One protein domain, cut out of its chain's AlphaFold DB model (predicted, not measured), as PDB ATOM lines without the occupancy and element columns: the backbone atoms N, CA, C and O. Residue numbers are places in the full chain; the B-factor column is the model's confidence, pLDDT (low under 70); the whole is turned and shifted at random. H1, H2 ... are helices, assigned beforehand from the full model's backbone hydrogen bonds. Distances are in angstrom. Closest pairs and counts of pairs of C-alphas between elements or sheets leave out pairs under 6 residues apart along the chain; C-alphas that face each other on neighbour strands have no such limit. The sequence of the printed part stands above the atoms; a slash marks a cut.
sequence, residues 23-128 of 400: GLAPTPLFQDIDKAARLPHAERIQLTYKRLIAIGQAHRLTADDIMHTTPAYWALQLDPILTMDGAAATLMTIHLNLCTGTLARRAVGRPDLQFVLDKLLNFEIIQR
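AT A GLANCE: This is residues 23 to 128 of the 400 residues of an uncharacterized protein of Hypholoma sublateritium (strain FD-334 SS-4) (UniProt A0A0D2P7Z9). The long helix H7 starts beside H3, the second longest, and slants away from it, while H8 folds back alongside H7 as a helical hairpin. The short helices H4, H5 and H6 lead from the last residue of H3 back to the first of H7, with H4 packed crosswise on H7; H1 packs on residues 47 to 51 of H3, and H2 lies at one far end of the long axis. The printed part has 106 residues with eight named helices, H1 to H8 in order along the chain, and no named strand; the class is all helix. The whole is compact, with a radius of gyration of the C-alphas of 14.6 A, yet elongated in outline, with spans of 48 by 28 by 18 A.

IN THESE COORDINATES: H7, residues 86 to 107, is 29.8 A long, from C-alpha 86 at (46.891, 45.376, -2.613) to C-alpha 107 at (33.999, 22.803, 11.889). H8, residues 111 to 121, is 15.2 A long and ends at C-alpha 121, (44.592, 28.253, 7.711). H3, residues 41 to 59, measures 27.7 A. The short helices are H1, residues 28 to 31, beginning at C-alpha 28, (63.276, 40.254, -3.312); H2, residues 33 to 38; H4, residues 63 to 68; H5, residues 71 to 77; and H6, residues 80 to 84.

HOW THE PARTS SIT: H7 is the hub, touching four helices. H7 and H8 form a helical hairpin at a shallow tilt of 14 degrees, opposite ways; their closest C-alphas, of Ala 107 and Leu 113, are 5.1 A apart. Residues 87 to 92 of H7 touch residues 48 to 56 of H3 at a steep tilt of 54 degrees, the same way, with the C-alphas of Leu 52 and Ala 88 closest at 4.7 A. H4 touches residues 96 to 105 of H7, about perpendicular at 87 degrees, the C-alphas of Ala 63 and Ala 104 closest at 5.6 A. H6 only just touches H7, only at the corner, with 3 pairs of C-alphas within 8 A; the closest, of Leu 82 and Ala 89, are 5.0 A apart. H4 and H5 touch only at the corner, the C-alphas of Asp 65 and Tyr 73 closest at 5.6 A. H1 touches residues 47 to 51 of H3, the C-alphas of Leu 29 and Arg 51 closest at 7.0 A. H2 and H3, a helical hairpin, only just touch, with 3 pairs of C-alphas within 8 A; the closest are those of Ala 36 and Arg 44, 6.3 A. Every O i to N i+4 pair is within hydrogen-bond range in H2, H3, H4 and H5, against 12 of 18 in H7, 5 of 7 in H8 and 0 of 1 in H6, where 2 of 2 O i to N i+3 pairs are; H1 is too short for an O i to N i+4 pair.

THE WHOLE: The two C-alphas farthest apart, of Asp 34 and Gly 109, are 48.5 A apart. The printed part has no cut, and the links between its helices are tight. The mean pLDDT of the printed part is 75.1; residues under 70 include 39 to 46 and 123 to 128.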
ATOM      1  N   GLY A  23      60.283  41.297   8.279       75.69
ATOM      2  CA  GLY A  23      61.344  40.522   7.640       75.69
ATOM      3  C   GLY A  23      61.060  40.154   6.180       75.69
ATOM      4  O   GLY A  23      62.005  39.887   5.445       75.69
ATOM      5  N   LEU A  24      59.797  40.178   5.732       82.06
ATOM      6  CA  LEU A  24      59.406  39.971   4.333       82.06
ATOM      7  C   LEU A  24      59.565  41.240   3.494       82.06
ATOM      8  O   LEU A  24      59.918  41.145   2.318       82.06
ATOM      9  N   ALA A  25      59.344  42.417   4.088       80.44
ATOM     10  CA  ALA A  25      59.367  43.695   3.383       80.44
ATOM     11  C   ALA A  25      60.669  43.958   2.598       80.44
ATOM     12  O   ALA A  25      60.553  44.367   1.446       80.44
ATOM     13  N   PRO A  26      61.890  43.706   3.120       79.06
ATOM     14  CA  PRO A  26      63.131  43.924   2.372       79.06
ATOM     15  C   PRO A  26      63.491  42.771   1.420       79.06
ATOM     16  O   PRO A  26      64.512  42.839   0.738       79.06
ATOM     17  N   THR A  27      62.707  41.688   1.370       81.44
ATOM     18  CA  THR A  27      63.041  40.533   0.525       81.44
ATOM     19  C   THR A  27      62.827  40.841  -0.959       81.44
ATOM     20  O   THR A  27      61.959  41.651  -1.307       81.44
ATOM     21  N   PRO A  28      63.523  40.135  -1.873       77.56
ATOM     22  CA  PRO A  28      63.276  40.254  -3.312       77.56
ATOM     23  C   PRO A  28      61.813  40.002  -3.699       77.56
ATOM     24  O   PRO A  28      61.326  40.561  -4.676       77.56
ATOM     25  N   LEU A  29      61.087  39.208  -2.900       80.06
ATOM     26  CA  LEU A  29      59.669  38.937  -3.108       80.06
ATOM     27  C   LEU A  29      58.824  40.222  -3.062       80.06
ATOM     28  O   LEU A  29      57.841  40.317  -3.793       80.06
ATOM     29  N   PHE A  30      59.203  41.221  -2.261       78.12
ATOM     30  CA  PHE A  30      58.446  42.463  -2.065       78.12
ATOM     31  C   PHE A  30      59.131  43.715  -2.638       78.12
ATOM     32  O   PHE A  30      58.430  44.665  -2.974       78.12
ATOM     33  N   GLN A  31      60.459  43.712  -2.813       79.44
ATOM     34  CA  GLN A  31      61.225  44.887  -3.269       79.44
ATOM     35  C   GLN A  31      61.449  44.977  -4.781       79.44
ATOM     36  O   GLN A  31      61.740  46.059  -5.286       79.44
ATOM     37  N   ASP A  32      61.322  43.882  -5.530       73.00
ATOM     38  CA  ASP A  32      61.665  43.869  -6.958       73.00
ATOM     39  C   ASP A  32      60.528  44.421  -7.844       73.00
ATOM     40  O   ASP A  32      60.006  43.740  -8.725       73.00
ATOM     41  N   ILE A  33      60.080  45.647  -7.555       62.78
ATOM     42  CA  ILE A  33      58.895  46.281  -8.154       62.78
ATOM     43  C   ILE A  33      59.082  46.495  -9.666       62.78
ATOM     44  O   ILE A  33      58.166  46.227 -10.444       62.78
ATOM     45  N   ASP A  34      60.280  46.898 -10.096       55.59
ATOM     46  CA  ASP A  34      60.585  47.169 -11.506       55.59
ATOM     47  C   ASP A  34      60.633  45.901 -12.363       55.59
ATOM     48  O   ASP A  34      60.147  45.909 -13.498       55.59
ATOM     49  N   LYS A  35      61.187  44.793 -11.849       62.91
ATOM     50  CA  LYS A  35      61.073  43.512 -12.555       62.91
ATOM     51  C   LYS A  35      59.665  42.969 -12.449       62.91
ATOM     52  O   LYS A  35      59.161  42.531 -13.473       62.91
ATOM     53  N   ALA A  36      59.014  43.054 -11.285       60.50
ATOM     54  CA  ALA A  36      57.633  42.617 -11.104       60.50
ATOM     55  C   ALA A  36      56.698  43.254 -12.137       60.50
ATOM     56  O   ALA A  36      55.914  42.539 -12.747       60.50
ATOM     57  N   ALA A  37      56.833  44.554 -12.414       61.84
ATOM     58  CA  ALA A  37      56.052  45.251 -13.438       61.84
ATOM     59  C   ALA A  37      56.343  44.776 -14.879       61.84
ATOM     60  O   ALA A  37      55.482  44.883 -15.748       61.84
ATOM     61  N   ARG A  38      57.545  44.244 -15.137       71.00
ATOM     62  CA  ARG A  38      57.989  43.733 -16.449       71.00
ATOM     63  C   ARG A  38      57.808  42.224 -16.606       71.00
ATOM     64  O   ARG A  38      58.037  41.703 -17.698       71.00
ATOM     65  N   LEU A  39      57.425  41.521 -15.540       68.19
ATOM     66  CA  LEU A  39      57.158  40.093 -15.591       68.19
ATOM     67  C   LEU A  39      55.965  39.813 -16.519       68.19
ATOM     68  O   LEU A  39      54.964  40.549 -16.495       68.19
ATOM     69  N   PRO A  40      56.014  38.710 -17.288       59.75
ATOM     70  CA  PRO A  40      54.841  38.182 -17.963       59.75
ATOM     71  C   PRO A  40      53.665  38.081 -16.991       59.75
ATOM     72  O   PRO A  40      53.822  37.767 -15.812       59.75
ATOM     73  N   HIS A  41      52.458  38.353 -17.477       51.38
ATOM     74  CA  HIS A  41      51.284  38.508 -16.621       51.38
ATOM     75  C   HIS A  41      51.033  37.317 -15.662       51.38
ATOM     76  O   HIS A  41      50.707  37.505 -14.490       51.38
ATOM     77  N   ALA A  42      51.263  36.089 -16.132       48.25
ATOM     78  CA  ALA A  42      51.154  34.879 -15.316       48.25
ATOM     79  C   ALA A  42      52.110  34.887 -14.106       48.25
ATOM     80  O   ALA A  42      51.737  34.472 -13.008       48.25
ATOM     81  N   GLU A  43      53.322  35.401 -14.288       61.12
ATOM     82  CA  GLU A  43      54.340  35.486 -13.241       61.12
ATOM     83  C   GLU A  43      54.007  36.582 -12.217       61.12
ATOM     84  O   GLU A  43      54.296  36.415 -11.032       61.12
ATOM     85  N   ARG A  44      53.297  37.644 -12.626       65.38
ATOM     86  CA  ARG A  44      52.755  38.658 -11.704       65.38
ATOM     87  C   ARG A  44      51.659  38.106 -10.798       65.38
ATOM     88  O   ARG A  44      51.702  38.328  -9.593       65.38
ATOM     89  N   ILE A  45      50.721  37.322 -11.336       56.22
ATOM     90  CA  ILE A  45      49.702  36.653 -10.504       56.22
ATOM     91  C   ILE A  45      50.364  35.689  -9.517       56.22
ATOM     92  O   ILE A  45      50.015  35.668  -8.337       56.22
ATOM     93  N   GLN A  46      51.346  34.906  -9.970       61.12
ATOM     94  CA  GLN A  46      52.100  34.020  -9.085       61.12
ATOM     95  C   GLN A  46      52.825  34.789  -7.985       61.12
ATOM     96  O   GLN A  46      52.847  34.335  -6.845       61.12
ATOM     97  N   LEU A  47      53.404  35.942  -8.312       74.69
ATOM     98  CA  LEU A  47      54.041  36.813  -7.338       74.69
ATOM     99  C   LEU A  47      53.043  37.262  -6.260       74.69
ATOM    100  O   LEU A  47      53.345  37.130  -5.077       74.69
ATOM    101  N   THR A  48      51.831  37.670  -6.645       74.81
ATOM    102  CA  THR A  48      50.755  38.019  -5.703       74.81
ATOM    103  C   THR A  48      50.364  36.842  -4.801       74.81
ATOM    104  O   THR A  48      50.254  37.019  -3.589       74.81
ATOM    105  N   TYR A  49      50.202  35.626  -5.336       66.69
ATOM    106  CA  TYR A  49      49.896  34.446  -4.509       66.69
ATOM    107  C   TYR A  49      51.062  34.041  -3.598       66.69
ATOM    108  O   TYR A  49      50.838  33.665  -2.451       66.69
ATOM    109  N   LYS A  50      52.312  34.163  -4.063       77.31
ATOM    110  CA  LYS A  50      53.506  33.931  -3.234       77.31
ATOM    111  C   LYS A  50      53.568  34.921  -2.071       77.31
ATOM    112  O   LYS A  50      53.842  34.513  -0.947       77.31
ATOM    113  N   ARG A  51      53.263  36.199  -2.321       84.81
ATOM    114  CA  ARG A  51      53.173  37.242  -1.288       84.81
ATOM    115  C   ARG A  51      52.034  36.976  -0.311       84.81
ATOM    116  O   ARG A  51      52.271  37.010   0.889       84.81
ATOM    117  N   LEU A  52      50.842  36.640  -0.811       82.12
ATOM    118  CA  LEU A  52      49.691  36.235   0.002       82.12
ATOM    119  C   LEU A  52      50.065  35.102   0.964       82.12
ATOM    120  O   LEU A  52      49.873  35.238   2.168       82.12
ATOM    121  N   ILE A  53      50.624  34.007   0.443       79.88
ATOM    122  CA  ILE A  53      51.013  32.839   1.243       79.88
ATOM    123  C   ILE A  53      52.090  33.224   2.261       79.88
ATOM    124  O   ILE A  53      51.958  32.881   3.432       79.88
ATOM    125  N   ALA A  54      53.116  33.978   1.852       85.00
ATOM    126  CA  ALA A  54      54.189  34.410   2.747       85.00
ATOM    127  C   ALA A  54      53.667  35.273   3.908       85.00
ATOM    128  O   ALA A  54      54.040  35.043   5.056       85.00
ATOM    129  N   ILE A  55      52.763  36.221   3.632       86.19
ATOM    130  CA  ILE A  55      52.121  37.045   4.666       86.19
ATOM    131  C   ILE A  55      51.272  36.159   5.587       86.19
ATOM    132  O   ILE A  55      51.379  36.262   6.806       86.19
ATOM    133  N   GLY A  56      50.470  35.248   5.029       84.19
ATOM    134  CA  GLY A  56      49.610  34.354   5.810       84.19
ATOM    135  C   GLY A  56      50.408  33.447   6.751       84.19
ATOM    136  O   GLY A  56      50.092  33.332   7.934       84.19
ATOM    137  N   GLN A  57      51.504  32.875   6.250       83.62
ATOM    138  CA  GLN A  57      52.416  32.014   7.011       83.62
ATOM    139  C   GLN A  57      53.259  32.767   8.046       83.62
ATOM    140  O   GLN A  57      53.702  32.154   9.020       83.62
ATOM    141  N   ALA A  58      53.490  34.069   7.857       85.94
ATOM    142  CA  ALA A  58      54.146  34.905   8.859       85.94
ATOM    143  C   ALA A  58      53.238  35.150  10.074       85.94
ATOM    144  O   ALA A  58      53.722  35.162  11.203       85.94
ATOM    145  N   HIS A  59      51.926  35.289   9.852       86.50
ATOM    146  CA  HIS A  59      50.951  35.586  10.908       86.50
ATOM    147  C   HIS A  59      50.360  34.347  11.591       86.50
ATOM    148  O   HIS A  59      49.989  34.432  12.756       86.50
ATOM    149  N   ARG A  60      50.303  33.193  10.905       86.88
ATOM    150  CA  ARG A  60      49.881  31.885  11.463       86.88
ATOM    151  C   ARG A  60      48.584  31.944  12.280       86.88
ATOM    152  O   ARG A  60      48.502  31.366  13.363       86.88
ATOM    153  N   LEU A  61      47.582  32.652  11.762       88.25
ATOM    154  CA  LEU A  61      46.297  32.787  12.442       88.25
ATOM    155  C   LEU A  61      45.636  31.423  12.641       88.25
ATOM    156  O   LEU A  61      45.643  30.578  11.748       88.25
ATOM    157  N   THR A  62      45.027  31.240  13.805       91.25
ATOM    158  CA  THR A  62      44.232  30.059  14.138       91.25
ATOM    159  C   THR A  62      42.754  30.270  13.800       91.25
ATOM    160  O   THR A  62      42.296  31.383  13.526       91.25
ATOM    161  N   ALA A  63      41.965  29.192  13.847       86.75
ATOM    162  CA  ALA A  63      40.510  29.288  13.731       86.75
ATOM    163  C   ALA A  63      39.904  30.209  14.806       86.75
ATOM    164  O   ALA A  63      38.968  30.951  14.510       86.75
ATOM    165  N   ASP A  64      40.452  30.177  16.026       88.50
ATOM    166  CA  ASP A  64      40.023  31.014  17.150       88.50
ATOM    167  C   ASP A  64      40.275  32.498  16.863       88.50
ATOM    168  O   ASP A  64      39.359  33.316  16.979       88.50
ATOM    169  N   ASP A  65      41.464  32.822  16.341       87.38
ATOM    170  CA  ASP A  65      41.839  34.195  15.992       87.38
ATOM    171  C   ASP A  65      40.868  34.827  14.994       87.38
ATOM    172  O   ASP A  65      40.480  35.988  15.137       87.38
ATOM    173  N   ILE A  66      40.432  34.048  14.002       86.81
ATOM    174  CA  ILE A  66      39.497  34.496  12.967       86.81
ATOM    175  C   ILE A  66      38.068  34.587  13.516       86.81
ATOM    176  O   ILE A  66      37.358  35.549  13.222       86.81
ATOM    177  N   MET A  67      37.616  33.599  14.299       82.75
ATOM    178  CA  MET A  67      36.248  33.570  14.836       82.75
ATOM    179  C   MET A  67      35.996  34.665  15.869       82.75
ATOM    180  O   MET A  67      34.896  35.219  15.914       82.75
ATOM    181  N   HIS A  68      37.003  34.965  16.685       83.44
ATOM    182  CA  HIS A  68      36.898  35.907  17.794       83.44
ATOM    183  C   HIS A  68      37.596  37.237  17.518       83.44
ATOM    184  O   HIS A  68      37.551  38.134  18.359       83.44
ATOM    185  N   THR A  69      38.184  37.406  16.327       83.94
ATOM    186  CA  THR A  69      38.912  38.616  15.916       83.94
ATOM    187  C   THR A  69      39.896  39.057  16.997       83.94
ATOM    188  O   THR A  69      39.847  40.185  17.494       83.94
ATOM    189  N   THR A  70      40.740  38.119  17.424       88.88
ATOM    190  CA  THR A  70      41.721  38.329  18.494       88.88
ATOM    191  C   THR A  70      42.734  39.410  18.091       88.88
ATOM    192  O   THR A  70      42.811  39.801  16.919       88.88
ATOM    193  N   PRO A  71      43.571  39.901  19.023       86.75
ATOM    194  CA  PRO A  71      44.646  40.825  18.673       86.75
ATOM    195  C   PRO A  71      45.552  40.331  17.533       86.75
ATOM    196  O   PRO A  71      46.007  41.155  16.748       86.75
ATOM    197  N   ALA A  72      45.757  39.015  17.376       83.38
ATOM    198  CA  ALA A  72      46.532  38.449  16.269       83.38
ATOM    199  C   ALA A  72      45.864  38.692  14.903       83.38
ATOM    200  O   ALA A  72      46.523  39.099  13.947       83.38
ATOM    201  N   TYR A  73      44.540  38.530  14.817       85.12
ATOM    202  CA  TYR A  73      43.789  38.842  13.600       85.12
ATOM    203  C   TYR A  73      43.910  40.329  13.225       85.12
ATOM    204  O   TYR A  73      44.138  40.658  12.061       85.12
ATOM    205  N   TRP A  74      43.814  41.238  14.203       82.50
ATOM    206  CA  TRP A  74      43.977  42.676  13.954       82.50
ATOM    207  C   TRP A  74      45.419  43.071  13.640       82.50
ATOM    208  O   TRP A  74      45.625  43.954  12.811       82.50
ATOM    209  N   ALA A  75      46.407  42.392  14.227       81.38
ATOM    210  CA  ALA A  75      47.815  42.583  13.895       81.38
ATOM    211  C   ALA A  75      48.092  42.300  12.411       81.38
ATOM    212  O   ALA A  75      48.824  43.064  11.789       81.38
ATOM    213  N   LEU A  76      47.449  41.286  11.818       85.44
ATOM    214  CA  LEU A  76      47.501  41.054  10.371       85.44
ATOM    215  C   LEU A  76      46.834  42.182   9.573       85.44
ATOM    216  O   LEU A  76      47.430  42.671   8.621       85.44
ATOM    217  N   GLN A  77      45.614  42.602   9.933       81.12
ATOM    218  CA  GLN A  77      44.877  43.632   9.174       81.12
ATOM    219  C   GLN A  77      45.557  45.009   9.206       81.12
ATOM    220  O   GLN A  77      45.337  45.828   8.314       81.12
ATOM    221  N   LEU A  78      46.357  45.270  10.241       80.62
ATOM    222  CA  LEU A  78      47.096  46.516  10.435       80.62
ATOM    223  C   LEU A  78      48.559  46.426   9.980       80.62
ATOM    224  O   LEU A  78      49.282  47.415  10.096       80.62
ATOM    225  N   ASP A  79      49.007  45.273   9.475       79.56
ATOM    226  CA  ASP A  79      50.390  45.082   9.048       79.56
ATOM    227  C   ASP A  79      50.681  45.895   7.765       79.56
ATOM    228  O   ASP A  79      50.054  45.652   6.724       79.56
ATOM    229  N   PRO A  80      51.641  46.846   7.786       81.31
ATOM    230  CA  PRO A  80      51.969  47.673   6.625       81.31
ATOM    231  C   PRO A  80      52.363  46.887   5.368       81.31
ATOM    232  O   PRO A  80      52.228  47.421   4.264       81.31
ATOM    233  N   ILE A  81      52.794  45.624   5.495       81.62
ATOM    234  CA  ILE A  81      53.113  44.754   4.350       81.62
ATOM    235  C   ILE A  81      51.948  44.631   3.359       81.62
ATOM    236  O   ILE A  81      52.169  44.478   2.157       81.62
ATOM    237  N   LEU A  82      50.703  44.751   3.838       78.00
ATOM    238  CA  LEU A  82      49.497  44.668   3.015       78.00
ATOM    239  C   LEU A  82      49.413  45.805   1.983       78.00
ATOM    240  O   LEU A  82      48.779  45.656   0.941       78.00
ATOM    241  N   THR A  83      50.094  46.927   2.229       80.25
ATOM    242  CA  THR A  83      50.152  48.054   1.286       80.25
ATOM    243  C   THR A  83      51.127  47.824   0.129       80.25
ATOM    244  O   THR A  83      51.000  48.472  -0.907       80.25
ATOM    245  N   MET A  84      52.066  46.878   0.264       78.75
ATOM    246  CA  MET A  84      53.051  46.562  -0.779       78.75
ATOM    247  C   MET A  84      52.467  45.724  -1.928       78.75
ATOM    248  O   MET A  84      53.042  45.688  -3.016       78.75
ATOM    249  N   ASP A  85      51.332  45.052  -1.709       77.00
ATOM    250  CA  ASP A  85      50.583  44.331  -2.742       77.00
ATOM    251  C   ASP A  85      49.086  44.286  -2.386       77.00
ATOM    252  O   ASP A  85      48.610  43.405  -1.662       77.00
ATOM    253  N   GLY A  86      48.322  45.250  -2.910       70.25
ATOM    254  CA  GLY A  86      46.891  45.376  -2.613       70.25
ATOM    255  C   GLY A  86      46.045  44.184  -3.083       70.25
ATOM    256  O   GLY A  86      44.993  43.901  -2.499       70.25
ATOM    257  N   ALA A  87      46.503  43.442  -4.097       67.81
ATOM    258  CA  ALA A  87      45.827  42.230  -4.550       67.81
ATOM    259  C   ALA A  87      46.030  41.084  -3.547       67.81
ATOM    260  O   ALA A  87      45.066  40.391  -3.211       67.81
ATOM    261  N   ALA A  88      47.243  40.931  -3.005       75.62
ATOM    262  CA  ALA A  88      47.523  39.977  -1.932       75.62
ATOM    263  C   ALA A  88      46.736  40.326  -0.661       75.62
ATOM    264  O   ALA A  88      46.122  39.442  -0.069       75.62
ATOM    265  N   ALA A  89      46.663  41.608  -0.288       77.75
ATOM    266  CA  ALA A  89      45.859  42.055   0.850       77.75
ATOM    267  C   ALA A  89      44.367  41.739   0.679       77.75
ATOM    268  O   ALA A  89      43.731  41.179   1.567       77.75
ATOM    269  N   THR A  90      43.814  42.007  -0.503       73.88
ATOM    270  CA  THR A  90      42.407  41.706  -0.801       73.88
ATOM    271  C   THR A  90      42.126  40.202  -0.743       73.88
ATOM    272  O   THR A  90      41.132  39.770  -0.150       73.88
ATOM    273  N   LEU A  91      43.001  39.385  -1.340       71.88
ATOM    274  CA  LEU A  91      42.893  37.928  -1.288       71.88
ATOM    275  C   LEU A  91      42.990  37.407   0.152       71.88
ATOM    276  O   LEU A  91      42.212  36.529   0.514       71.88
ATOM    277  N   MET A  92      43.871  37.986   0.970       82.50
ATOM    278  CA  MET A  92      44.050  37.656   2.384       82.50
ATOM    279  C   MET A  92      42.757  37.868   3.169       82.50
ATOM    280  O   MET A  92      42.243  36.944   3.802       82.50
ATOM    281  N   THR A  93      42.176  39.064   3.066       78.44
ATOM    282  CA  THR A  93      40.939  39.417   3.769       78.44
ATOM    283  C   THR A  93      39.769  38.534   3.329       78.44
ATOM    284  O   THR A  93      39.009  38.059   4.168       78.44
ATOM    285  N   ILE A  94      39.624  38.255   2.029       71.25
ATOM    286  CA  ILE A  94      38.571  37.361   1.516       71.25
ATOM    287  C   ILE A  94      38.771  35.930   2.029       71.25
ATOM    288  O   ILE A  94      37.817  35.298   2.493       71.25
ATOM    289  N   HIS A  95      39.998  35.418   1.942       77.81
ATOM    290  CA  HIS A  95      40.352  34.061   2.343       77.81
ATOM    291  C   HIS A  95      40.075  33.820   3.826       77.81
ATOM    292  O   HIS A  95      39.443  32.825   4.183       77.81
ATOM    293  N   LEU A  96      40.459  34.760   4.686       81.62
ATOM    294  CA  LEU A  96      40.259  34.643   6.126       81.62
ATOM    295  C   LEU A  96      38.801  34.893   6.528       81.62
ATOM    296  O   LEU A  96      38.225  34.077   7.243       81.62
ATOM    297  N   ASN A  97      38.160  35.948   6.020       76.38
ATOM    298  CA  ASN A  97      36.850  36.371   6.534       76.38
ATOM    299  C   ASN A  97      35.683  35.603   5.928       76.38
ATOM    300  O   ASN A  97      34.731  35.256   6.625       76.38
ATOM    301  N   LEU A  98      35.732  35.349   4.620       64.44
ATOM    302  CA  LEU A  98      34.609  34.744   3.906       64.44
ATOM    303  C   LEU A  98      34.737  33.228   3.843       64.44
ATOM    304  O   LEU A  98      33.744  32.533   4.051       64.44
ATOM    305  N   CYS A  99      35.936  32.711   3.574       67.06
ATOM    306  CA  CYS A  99      36.144  31.272   3.448       67.06
ATOM    307  C   CYS A  99      36.454  30.627   4.803       67.06
ATOM    308  O   CYS A  99      35.642  29.864   5.333       67.06
ATOM    309  N   THR A 100      37.593  30.987   5.390       75.25
ATOM    310  CA  THR A 100      38.123  30.339   6.593       75.25
ATOM    311  C   THR A 100      37.225  30.591   7.803       75.25
ATOM    312  O   THR A 100      36.835  29.642   8.470       75.25
ATOM    313  N   GLY A 101      36.767  31.826   8.029       75.44
ATOM    314  CA  GLY A 101      35.856  32.170   9.129       75.44
ATOM    315  C   GLY A 101      34.450  31.566   9.004       75.44
ATOM    316  O   GLY A 101      33.770  31.324  10.005       75.44
ATOM    317  N   THR A 102      33.986  31.274   7.786       73.50
ATOM    318  CA  THR A 102      32.729  30.531   7.590       73.50
ATOM    319  C   THR A 102      32.914  29.055   7.912       73.50
ATOM    320  O   THR A 102      32.068  28.482   8.601       73.50
ATOM    321  N   LEU A 103      34.014  28.444   7.457       72.88
ATOM    322  CA  LEU A 103      34.289  27.036   7.731       72.88
ATOM    323  C   LEU A 103      34.634  26.795   9.207       72.88
ATOM    324  O   LEU A 103      34.105  25.851   9.785       72.88
ATOM    325  N   ALA A 104      35.417  27.675   9.837       80.44
ATOM    326  CA  ALA A 104      35.805  27.593  11.248       80.44
ATOM    327  C   ALA A 104      34.586  27.460  12.171       80.44
ATOM    328  O   ALA A 104      34.506  26.529  12.970       80.44
ATOM    329  N   ARG A 105      33.564  28.301  11.963       78.75
ATOM    330  CA  ARG A 105      32.301  28.245  12.721       78.75
ATOM    331  C   ARG A 105      31.524  26.940  12.532       78.75
ATOM    332  O   ARG A 105      30.748  26.560  13.401       78.75
ATOM    333  N   ARG A 106      31.681  26.273  11.386       75.44
ATOM    334  CA  ARG A 106      30.975  25.026  11.045       75.44
ATOM    335  C   ARG A 106      31.780  23.771  11.393       75.44
ATOM    336  O   ARG A 106      31.191  22.701  11.495       75.44
ATOM    337  N   ALA A 107      33.092  23.902  11.579       77.38
ATOM    338  CA  ALA A 107      33.999  22.803  11.889       77.38
ATOM    339  C   ALA A 107      34.004  22.415  13.383       77.38
ATOM    340  O   ALA A 107      34.568  21.379  13.747       77.38
ATOM    341  N   VAL A 108      33.365  23.204  14.258       78.88
ATOM    342  CA  VAL A 108      33.236  22.899  15.693       78.88
ATOM    343  C   VAL A 108      32.520  21.556  15.876       78.88
ATOM    344  O   VAL A 108      31.369  21.393  15.477       78.88
ATOM    345  N   GLY A 109      33.220  20.570  16.448       76.31
ATOM    346  CA  GLY A 109      32.702  19.208  16.626       76.31
ATOM    347  C   GLY A 109      32.582  18.381  15.335       76.31
ATOM    348  O   GLY A 109      31.943  17.332  15.351       76.31
ATOM    349  N   ARG A 110      33.178  18.830  14.220       73.44
ATOM    350  CA  ARG A 110      33.120  18.180  12.896       73.44
ATOM    351  C   ARG A 110      34.521  17.844  12.365       73.44
ATOM    352  O   ARG A 110      35.083  18.633  11.603       73.44
ATOM    353  N   PRO A 111      35.098  16.682  12.740       76.00
ATOM    354  CA  PRO A 111      36.453  16.277  12.334       76.00
ATOM    355  C   PRO A 111      36.659  16.210  10.815       76.00
ATOM    356  O   PRO A 111      37.754  16.461  10.323       76.00
ATOM    357  N   ASP A 112      35.597  15.925  10.061       66.38
ATOM    358  CA  ASP A 112      35.598  15.890   8.598       66.38
ATOM    359  C   ASP A 112      35.850  17.268   7.958       66.38
ATOM    360  O   ASP A 112      36.420  17.352   6.871       66.38
ATOM    361  N   LEU A 113      35.471  18.353   8.641       71.50
ATOM    362  CA  LEU A 113      35.696  19.728   8.186       71.50
ATOM    363  C   LEU A 113      37.006  20.327   8.718       71.50
ATOM    364  O   LEU A 113      37.509  21.279   8.121       71.50
ATOM    365  N   GLN A 114      37.573  19.760   9.789       75.56
ATOM    366  CA  GLN A 114      38.845  20.206  10.377       75.56
ATOM    367  C   GLN A 114      40.004  20.062   9.387       75.56
ATOM    368  O   GLN A 114      40.750  21.007   9.178       75.56
ATOM    369  N   PHE A 115      40.069  18.947   8.652       74.25
ATOM    370  CA  PHE A 115      41.102  18.740   7.628       74.25
ATOM    371  C   PHE A 115      41.119  19.839   6.550       74.25
ATOM    372  O   PHE A 115      42.175  20.274   6.099       74.25
ATOM    373  N   VAL A 116      39.941  20.300   6.118       66.62
ATOM    374  CA  VAL A 116      39.819  21.368   5.113       66.62
ATOM    375  C   VAL A 116      40.130  22.733   5.734       66.62
ATOM    376  O   VAL A 116      40.738  23.575   5.078       66.62
ATOM    377  N   LEU A 117      39.746  22.943   6.995       75.00
ATOM    378  CA  LEU A 117      40.046  24.157   7.748       75.00
ATOM    379  C   LEU A 117      41.550  24.334   7.970       75.00
ATOM    380  O   LEU A 117      42.056  25.420   7.708       75.00
ATOM    381  N   ASP A 118      42.265  23.275   8.344       77.38
ATOM    382  CA  ASP A 118      43.719  23.302   8.531       77.38
ATOM    383  C   ASP A 118      44.437  23.690   7.234       77.38
ATOM    384  O   ASP A 118      45.314  24.555   7.218       77.38
ATOM    385  N   LYS A 119      43.992  23.133   6.102       72.12
ATOM    386  CA  LYS A 119      44.517  23.497   4.780       72.12
ATOM    387  C   LYS A 119      44.224  24.949   4.397       72.12
ATOM    388  O   LYS A 119      45.049  25.575   3.737       72.12
ATOM    389  N   LEU A 120      43.069  25.498   4.786       71.00
ATOM    390  CA  LEU A 120      42.753  26.915   4.578       71.00
ATOM    391  C   LEU A 120      43.619  27.811   5.475       71.00
ATOM    392  O   LEU A 120      44.198  28.771   4.976       71.00
ATOM    393  N   LEU A 121      43.768  27.488   6.763       80.00
ATOM    394  CA  LEU A 121      44.592  28.253   7.711       80.00
ATOM    395  C   LEU A 121      46.071  28.288   7.296       80.00
ATOM    396  O   LEU A 121      46.722  29.322   7.424       80.00
ATOM    397  N   ASN A 122      46.572  27.200   6.706       77.50
ATOM    398  CA  ASN A 122      47.934  27.109   6.169       77.50
ATOM    399  C   ASN A 122      48.098  27.688   4.751       77.50
ATOM    400  O   ASN A 122      49.196  27.633   4.194       77.50
ATOM    401  N   PHE A 123      47.030  28.236   4.158       69.00
ATOM    402  CA  PHE A 123      47.006  28.751   2.781       69.00
ATOM    403  C   PHE A 123      47.370  27.695   1.714       69.00
ATOM    404  O   PHE A 123      47.832  28.032   0.625       69.00
ATOM    405  N   GLU A 124      47.123  26.412   1.996       62.12
ATOM    406  CA  GLU A 124      47.335  25.295   1.062       62.12
ATOM    407  C   GLU A 124      46.218  25.189   0.011       62.12
ATOM    408  O   GLU A 124      46.433  24.672  -1.086       62.12
ATOM    409  N   ILE A 125      45.014  25.672   0.337       54.22
ATOM    410  CA  ILE A 125      43.856  25.749  -0.567       54.22
ATOM    411  C   ILE A 125      43.176  27.114  -0.421       54.22
ATOM    412  O   ILE A 125      43.200  27.692   0.657       54.22
ATOM    413  N   ILE A 126      42.559  27.639  -1.487       58.44
ATOM    414  CA  ILE A 126      41.830  28.927  -1.495       58.44
ATOM    415  C   ILE A 126      40.501  28.719  -2.250       58.44
ATOM    416  O   ILE A 126      40.507  28.270  -3.399       58.44
ATOM    417  N   GLN A 127      39.350  28.988  -1.617       49.22
ATOM    418  CA  GLN A 127      38.015  28.629  -2.147       49.22
ATOM    419  C   GLN A 127      37.362  29.732  -3.014       49.22
ATOM    420  O   GLN A 127      37.642  30.920  -2.864       49.22
ATOM    421  N   ARG A 128      36.432  29.338  -3.903       49.69
ATOM    422  CA  ARG A 128      35.608  30.227  -4.752       49.69
ATOM    423  C   ARG A 128      34.206  30.487  -4.173       49.69
ATOM    424  O   ARG A 128      33.610  29.616  -3.548       49.69
TER     425      ARG A 128